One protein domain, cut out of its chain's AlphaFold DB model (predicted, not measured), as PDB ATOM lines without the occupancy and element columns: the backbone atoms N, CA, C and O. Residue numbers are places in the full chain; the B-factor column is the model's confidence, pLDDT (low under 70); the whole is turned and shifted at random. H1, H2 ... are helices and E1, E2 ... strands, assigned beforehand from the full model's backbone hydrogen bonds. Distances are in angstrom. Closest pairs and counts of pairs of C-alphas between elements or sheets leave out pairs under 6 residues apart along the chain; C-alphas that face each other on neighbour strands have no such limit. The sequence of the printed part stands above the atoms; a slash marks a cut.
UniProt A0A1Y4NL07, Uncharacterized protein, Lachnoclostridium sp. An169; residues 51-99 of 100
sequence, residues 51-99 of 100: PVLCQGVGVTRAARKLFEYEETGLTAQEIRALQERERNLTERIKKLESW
ATOM      1  N   PRO A  51     -19.358 -30.407  36.647       91.94
ATOM      2  CA  PRO A  51     -19.708 -29.028  36.355       91.94
ATOM      3  C   PRO A  51     -20.329 -28.933  34.957       91.94
ATOM      4  O   PRO A  51     -19.732 -29.351  33.969       91.94
ATOM      5  N   VAL A  52     -21.530 -28.372  34.886       93.44
ATOM      6  CA  VAL A  52     -22.275 -28.110  33.649       93.44
ATOM      7  C   VAL A  52     -22.708 -26.650  33.613       93.44
ATOM      8  O   VAL A  52     -22.764 -25.991  34.652       93.44
ATOM      9  N   LEU A  53     -22.998 -26.118  32.424       92.94
ATOM     10  CA  LEU A  53     -23.566 -24.775  32.298       92.94
ATOM     11  C   LEU A  53     -24.986 -24.739  32.868       92.94
ATOM     12  O   LEU A  53     -25.757 -25.680  32.686       92.94
ATOM     13  N   CYS A  54     -25.337 -23.642  33.538       90.25
ATOM     14  CA  CYS A  54     -26.699 -23.434  34.021       90.25
ATOM     15  C   CYS A  54     -27.684 -23.317  32.848       90.25
ATOM     16  O   CYS A  54     -27.346 -22.796  31.780       90.25
ATOM     17  N   GLN A  55     -28.931 -23.735  33.071       86.62
ATOM     18  CA  GLN A  55     -29.992 -23.631  32.069       86.62
ATOM     19  C   GLN A  55     -30.146 -22.180  31.568       86.62
ATOM     20  O   GLN A  55     -30.218 -21.236  32.358       86.62
ATOM     21  N   GLY A  56     -30.168 -21.997  30.243       86.44
ATOM     22  CA  GLY A  56     -30.259 -20.681  29.596       86.44
ATOM     23  C   GLY A  56     -28.930 -19.921  29.465       86.44
ATOM     24  O   GLY A  56     -28.910 -18.823  28.907       86.44
ATOM     25  N   VAL A  57     -27.805 -20.473  29.934       88.00
ATOM     26  CA  VAL A  57     -26.475 -19.897  29.682       88.00
ATOM     27  C   VAL A  57     -25.948 -20.376  28.331       88.00
ATOM     28  O   VAL A  57     -25.638 -21.548  28.151       88.00
ATOM     29  N   GLY A  58     -25.802 -19.444  27.387       91.81
ATOM     30  CA  GLY A  58     -25.175 -19.720  26.095       91.81
ATOM     31  C   GLY A  58     -23.663 -19.948  26.201       91.81
ATOM     32  O   GLY A  58     -22.974 -19.280  26.980       91.81
ATOM     33  N   VAL A  59     -23.137 -20.842  25.360       92.88
ATOM     34  CA  VAL A  59     -21.711 -21.217  25.312       92.88
ATOM     35  C   VAL A  59     -20.814 -19.999  25.078       92.88
ATOM     36  O   VAL A  59     -19.826 -19.828  25.782       92.88
ATOM     37  N   THR A  60     -21.200 -19.081  24.186       94.25
ATOM     38  CA  THR A  60     -20.444 -17.846  23.903       94.25
ATOM     39  C   THR A  60     -20.246 -16.976  25.147       94.25
ATOM     40  O   THR A  60     -19.197 -16.360  25.324       94.25
ATOM     41  N   ARG A  61     -21.243 -16.924  26.040       91.75
ATOM     42  CA  ARG A  61     -21.147 -16.166  27.295       91.75
ATOM     43  C   ARG A  61     -20.208 -16.848  28.288       91.75
ATOM     44  O   ARG A  61     -19.494 -16.158  29.011       91.75
ATOM     45  N   ALA A  62     -20.214 -18.179  28.327       92.12
ATOM     46  CA  ALA A  62     -19.288 -18.947  29.152       92.12
ATOM     47  C   ALA A  62     -17.842 -18.818  28.653       92.12
ATOM     48  O   ALA A  62     -16.959 -18.540  29.458       92.12
ATOM     49  N   ALA A  63     -17.630 -18.924  27.340       92.69
ATOM     50  CA  ALA A  63     -16.323 -18.776  26.704       92.69
ATOM     51  C   ALA A  63     -15.726 -17.383  26.939       92.69
ATOM     52  O   ALA A  63     -14.578 -17.276  27.343       92.69
ATOM     53  N   ARG A  64     -16.526 -16.317  26.791       93.31
ATOM     54  CA  ARG A  64     -16.072 -14.949  27.083       93.31
ATOM     55  C   ARG A  64     -15.600 -14.792  28.524       93.31
ATOM     56  O   ARG A  64     -14.551 -14.218  28.764       93.31
ATOM     57  N   LYS A  65     -16.352 -15.344  29.477       90.19
ATOM     58  CA  LYS A  65     -15.969 -15.289  30.888       90.19
ATOM     59  C   LYS A  65     -14.711 -16.107  31.174       90.19
ATOM     60  O   LYS A  65     -13.931 -15.715  32.029       90.19
ATOM     61  N   LEU A  66     -14.533 -17.247  30.504       89.44
ATOM     62  CA  LEU A  66     -13.309 -18.040  30.618       89.44
ATOM     63  C   LEU A  66     -12.105 -17.256  30.085       89.44
ATOM     64  O   LEU A  66     -11.112 -17.151  30.790       89.44
ATOM     65  N   PHE A  67     -12.254 -16.629  28.919       90.69
ATOM     66  CA  PHE A  67     -11.242 -15.763  28.323       90.69
ATOM     67  C   PHE A  67     -10.870 -14.592  29.244       90.69
ATOM     68  O   PHE A  67      -9.698 -14.396  29.529       90.69
ATOM     69  N   GLU A  68     -11.858 -13.885  29.806       89.31
ATOM     70  CA  GLU A  68     -11.625 -12.815  30.791       89.31
ATOM     71  C   GLU A  68     -10.812 -13.304  32.003       89.31
ATOM     72  O   GLU A  68      -9.993 -12.560  32.534       89.31
ATOM     73  N   TYR A  69     -11.027 -14.545  32.462       86.69
ATOM     74  CA  TYR A  69     -10.221 -15.125  33.540       86.69
ATOM     75  C   TYR A  69      -8.803 -15.468  33.086       86.69
ATOM     76  O   TYR A  69      -7.862 -15.194  33.826       86.69
ATOM     77  N   GLU A  70      -8.637 -16.049  31.903       87.69
ATOM     78  CA  GLU A  70      -7.320 -16.375  31.343       87.69
ATOM     79  C   GLU A  70      -6.481 -15.111  31.104       87.69
ATOM     80  O   GLU A  70      -5.297 -15.099  31.433       87.69
ATOM     81  N   GLU A  71      -7.102 -14.014  30.656       90.31
ATOM     82  CA  GLU A  71      -6.451 -12.706  30.501       90.31
ATOM     83  C   GLU A  71      -5.915 -12.135  31.818       90.31
ATOM     84  O   GLU A  71      -4.940 -11.385  31.803       90.31
ATOM     85  N   THR A  72      -6.489 -12.499  32.972       88.31
ATOM     86  CA  THR A  72      -5.924 -12.064  34.261       88.31
ATOM     87  C   THR A  72      -4.534 -12.647  34.524       88.31
ATOM     88  O   THR A  72      -3.838 -12.158  35.411       88.31
ATOM     89  N   GLY A  73      -4.141 -13.705  33.803       90.31
ATOM     90  CA  GLY A  73      -2.883 -14.425  34.006       90.31
ATOM     91  C   GLY A  73      -2.787 -15.147  35.353       90.31
ATOM     92  O   GLY A  73      -1.744 -15.712  35.668       90.31
ATOM     93  N   LEU A  74      -3.857 -15.135  36.156       88.38
ATOM     94  CA  LEU A  74      -3.881 -15.713  37.492       88.38
ATOM     95  C   LEU A  74      -4.325 -17.171  37.442       88.38
ATOM     96  O   LEU A  74      -5.391 -17.521  36.933       88.38
ATOM     97  N   THR A  75      -3.545 -18.028  38.082       88.56
ATOM     98  CA  THR A  75      -3.921 -19.418  38.305       88.56
ATOM     99  C   THR A  75      -5.032 -19.522  39.354       88.56
ATOM    100  O   THR A  75      -5.197 -18.687  40.249       88.56
ATOM    101  N   ALA A  76      -5.779 -20.629  39.325       84.00
ATOM    102  CA  ALA A  76      -6.823 -20.884  40.320       84.00
ATOM    103  C   ALA A  76      -6.281 -20.932  41.765       84.00
ATOM    104  O   ALA A  76      -7.018 -20.657  42.715       84.00
ATOM    105  N   GLN A  77      -5.008 -21.298  41.950       88.62
ATOM    106  CA  GLN A  77      -4.348 -21.296  43.256       88.62
ATOM    107  C   GLN A  77      -4.082 -19.874  43.751       88.62
ATOM    108  O   GLN A  77      -4.399 -19.568  44.899       88.62
ATOM    109  N   GLU A  78      -3.578 -18.997  42.888       89.00
ATOM    110  CA  GLU A  78      -3.312 -17.599  43.233       89.00
ATOM    111  C   GLU A  78      -4.600 -16.844  43.552       89.00
ATOM    112  O   GLU A  78      -4.648 -16.091  44.525       89.00
ATOM    113  N   ILE A  79      -5.681 -17.120  42.814       89.44
ATOM    114  CA  ILE A  79      -7.009 -16.577  43.123       89.44
ATOM    115  C   ILE A  79      -7.456 -17.007  44.527       89.44
ATOM    116  O   ILE A  79      -7.949 -16.179  45.295       89.44
ATOM    117  N   ARG A  80      -7.259 -18.278  44.908       89.06
ATOM    118  CA  ARG A  80      -7.571 -18.746  46.272       89.06
ATOM    119  C   ARG A  80      -6.707 -18.052  47.324       89.06
ATOM    120  O   ARG A  80      -7.233 -17.632  48.350       89.06
ATOM    121  N   ALA A  81      -5.414 -17.883  47.060       93.12
ATOM    122  CA  ALA A  81      -4.508 -17.180  47.964       93.12
ATOM    123  C   ALA A  81      -4.884 -15.696  48.131       93.12
ATOM    124  O   ALA A  81      -4.761 -15.140  49.221       93.12
ATOM    125  N   LEU A  82      -5.359 -15.038  47.070       94.25
ATOM    126  CA  LEU A  82      -5.880 -13.669  47.130       94.25
ATOM    127  C   LEU A  82      -7.158 -13.584  47.967       94.25
ATOM    128  O   LEU A  82      -7.244 -12.726  48.840       94.25
ATOM    129  N   GLN A  83      -8.107 -14.499  47.757       92.50
ATOM    130  CA  GLN A  83      -9.345 -14.554  48.544       92.50
ATOM    131  C   GLN A  83      -9.075 -14.776  50.034       92.50
ATOM    132  O   GLN A  83      -9.740 -14.185  50.881       92.50
ATOM    133  N   GLU A  84      -8.098 -15.615  50.368       94.25
ATOM    134  CA  GLU A  84      -7.745 -15.868  51.764       94.25
ATOM    135  C   GLU A  84      -7.076 -14.649  52.414       94.25
ATOM    136  O   GLU A  84      -7.424 -14.263  53.530       94.25
ATOM    137  N   ARG A  85      -6.182 -13.970  51.683       96.00
ATOM    138  CA  ARG A  85      -5.588 -12.702  52.133       96.00
ATOM    139  C   ARG A  85      -6.643 -11.620  52.347       96.00
ATOM    140  O   ARG A  85      -6.601 -10.942  53.370       96.00
ATOM    141  N   GLU A  86      -7.597 -11.482  51.427       95.69
ATOM    142  CA  GLU A  86      -8.713 -10.535  51.547       95.69
ATOM    143  C   GLU A  86      -9.517 -10.783  52.831       95.69
ATOM    144  O   GLU A  86      -9.785  -9.844  53.585       95.69
ATOM    145  N   ARG A  87      -9.862 -12.044  53.124       92.56
ATOM    146  CA  ARG A  87     -10.589 -12.409  54.351       92.56
ATOM    147  C   ARG A  87      -9.805 -12.055  55.601       92.56
ATOM    148  O   ARG A  87     -10.356 -11.419  56.492       92.56
ATOM    149  N   ASN A  88      -8.527 -12.420  55.646       96.12
ATOM    150  CA  ASN A  88      -7.672 -12.142  56.796       96.12
ATOM    151  C   ASN A  88      -7.561 -10.628  57.054       96.12
ATOM    152  O   ASN A  88      -7.760 -10.166  58.177       96.12
ATOM    153  N   LEU A  89      -7.344  -9.835  55.999       95.88
ATOM    154  CA  LEU A  89      -7.324  -8.375  56.103       95.88
ATOM    155  C   LEU A  89      -8.669  -7.819  56.578       95.88
ATOM    156  O   LEU A  89      -8.690  -6.966  57.461       95.88
ATOM    157  N   THR A  90      -9.781  -8.334  56.055       93.62
ATOM    158  CA  THR A  90     -11.131  -7.924  56.470       93.62
ATOM    159  C   THR A  90     -11.374  -8.212  57.951       93.62
ATOM    160  O   THR A  90     -11.884  -7.361  58.675       93.62
ATOM    161  N   GLU A  91     -10.983  -9.391  58.435       93.06
ATOM    162  CA  GLU A  91     -11.085  -9.735  59.854       93.06
ATOM    163  C   GLU A  91     -10.203  -8.844  60.726       93.06
ATOM    164  O   GLU A  91     -10.603  -8.465  61.826       93.06
ATOM    165  N   ARG A  92      -9.010  -8.489  60.242       92.25
ATOM    166  CA  ARG A  92      -8.089  -7.608  60.960       92.25
ATOM    167  C   ARG A  92      -8.611  -6.177  61.045       92.25
ATOM    168  O   ARG A  92      -8.533  -5.593  62.119       92.25
ATOM    169  N   ILE A  93      -9.183  -5.653  59.962       93.44
ATOM    170  CA  ILE A  93      -9.865  -4.351  59.950       93.44
ATOM    171  C   ILE A  93     -11.036  -4.375  60.927       93.44
ATOM    172  O   ILE A  93     -11.102  -3.526  61.804       93.44
ATOM    173  N   LYS A  94     -11.890  -5.402  60.861       91.81
ATOM    174  CA  LYS A  94     -13.038  -5.535  61.765       91.81
ATOM    175  C   LYS A  94     -12.623  -5.599  63.233       91.81
ATOM    176  O   LYS A  94     -13.330  -5.079  64.087       91.81
ATOM    177  N   LYS A  95     -11.499  -6.262  63.529       89.94
ATOM    178  CA  LYS A  95     -10.901  -6.217  64.863       89.94
ATOM    179  C   LYS A  95     -10.507  -4.784  65.186       89.94
ATOM    180  O   LYS A  95     -11.007  -4.284  66.162       89.94
ATOM    181  N   LEU A  96      -9.708  -4.090  64.385       90.06
ATOM    182  CA  LEU A  96      -9.312  -2.707  64.697       90.06
ATOM    183  C   LEU A  96     -10.507  -1.754  64.901       90.06
ATOM    184  O   LEU A  96     -10.517  -1.016  65.877       90.06
ATOM    185  N   GLU A  97     -11.535  -1.838  64.056       80.25
ATOM    186  CA  GLU A  97     -12.772  -1.046  64.164       80.25
ATOM    187  C   GLU A  97     -13.598  -1.358  65.422       80.25
ATOM    188  O   GLU A  97     -14.424  -0.549  65.820       80.25
ATOM    189  N   SER A  98     -13.423  -2.530  66.043       75.56
ATOM    190  CA  SER A  98     -14.130  -2.892  67.278       75.56
ATOM    191  C   SER A  98     -13.376  -2.505  68.554       75.56
ATOM    192  O   SER A  98     -13.835  -2.856  69.640       75.56
ATOM    193  N   TRP A  99     -12.182  -1.916  68.432       64.50
ATOM    194  CA  TRP A  99     -11.396  -1.395  69.560       64.50
ATOM    195  C   TRP A  99     -11.499   0.136  69.690       64.50
ATOM    196  O   TRP A  99     -10.971   0.678  70.660       64.50
TER     197      TRP A  99
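Overview. This is residues 51 to 99 of the 100 residues of an uncharacterized protein of Lachnoclostridium sp. An169 (UniProt A0A1Y4NL07). Two helices, H1 and the longer H2, form an open, wide V, joined by residues 72 to 75, with no packing between them. The short strand E1 comes before H1, and the chain turns back from it through residues 54 to 58. The printed part has 49 residues, with E1, H1 and H2 in that order, and is mostly helix. It is extended, with a radius of gyration of the C-alphas of 16.7 A, and elongated, spanning 49 by 25 by 16 A.

Along the chain. E1 is residues 51 to 53, beginning at C-alpha 51 (-19.708, -29.028, 36.355). H1 is residues 59 to 71, 18.2 A long. H2 is residues 76 to 97, 31.6 A long, ending at C-alpha 97 (-12.772, -1.046, 64.164).

Arrangement. E1 pairs with no named strand. The closest C-alphas of E1 and H1, those of Leu 53 and Ala 62, are 7.9 A apart. H1 and H2 are apart, as are E1 and H2. In H1 and H2 every O i to N i+4 pair is within hydrogen-bond range.

Size, cuts and confidence. The C-alphas farthest apart, of Val 59 and Trp 99, are 49.6 A apart. Both links are tight, and the printed part has no cut. Residues 63 to 99 stand free. Residue 99 is under pLDDT 70.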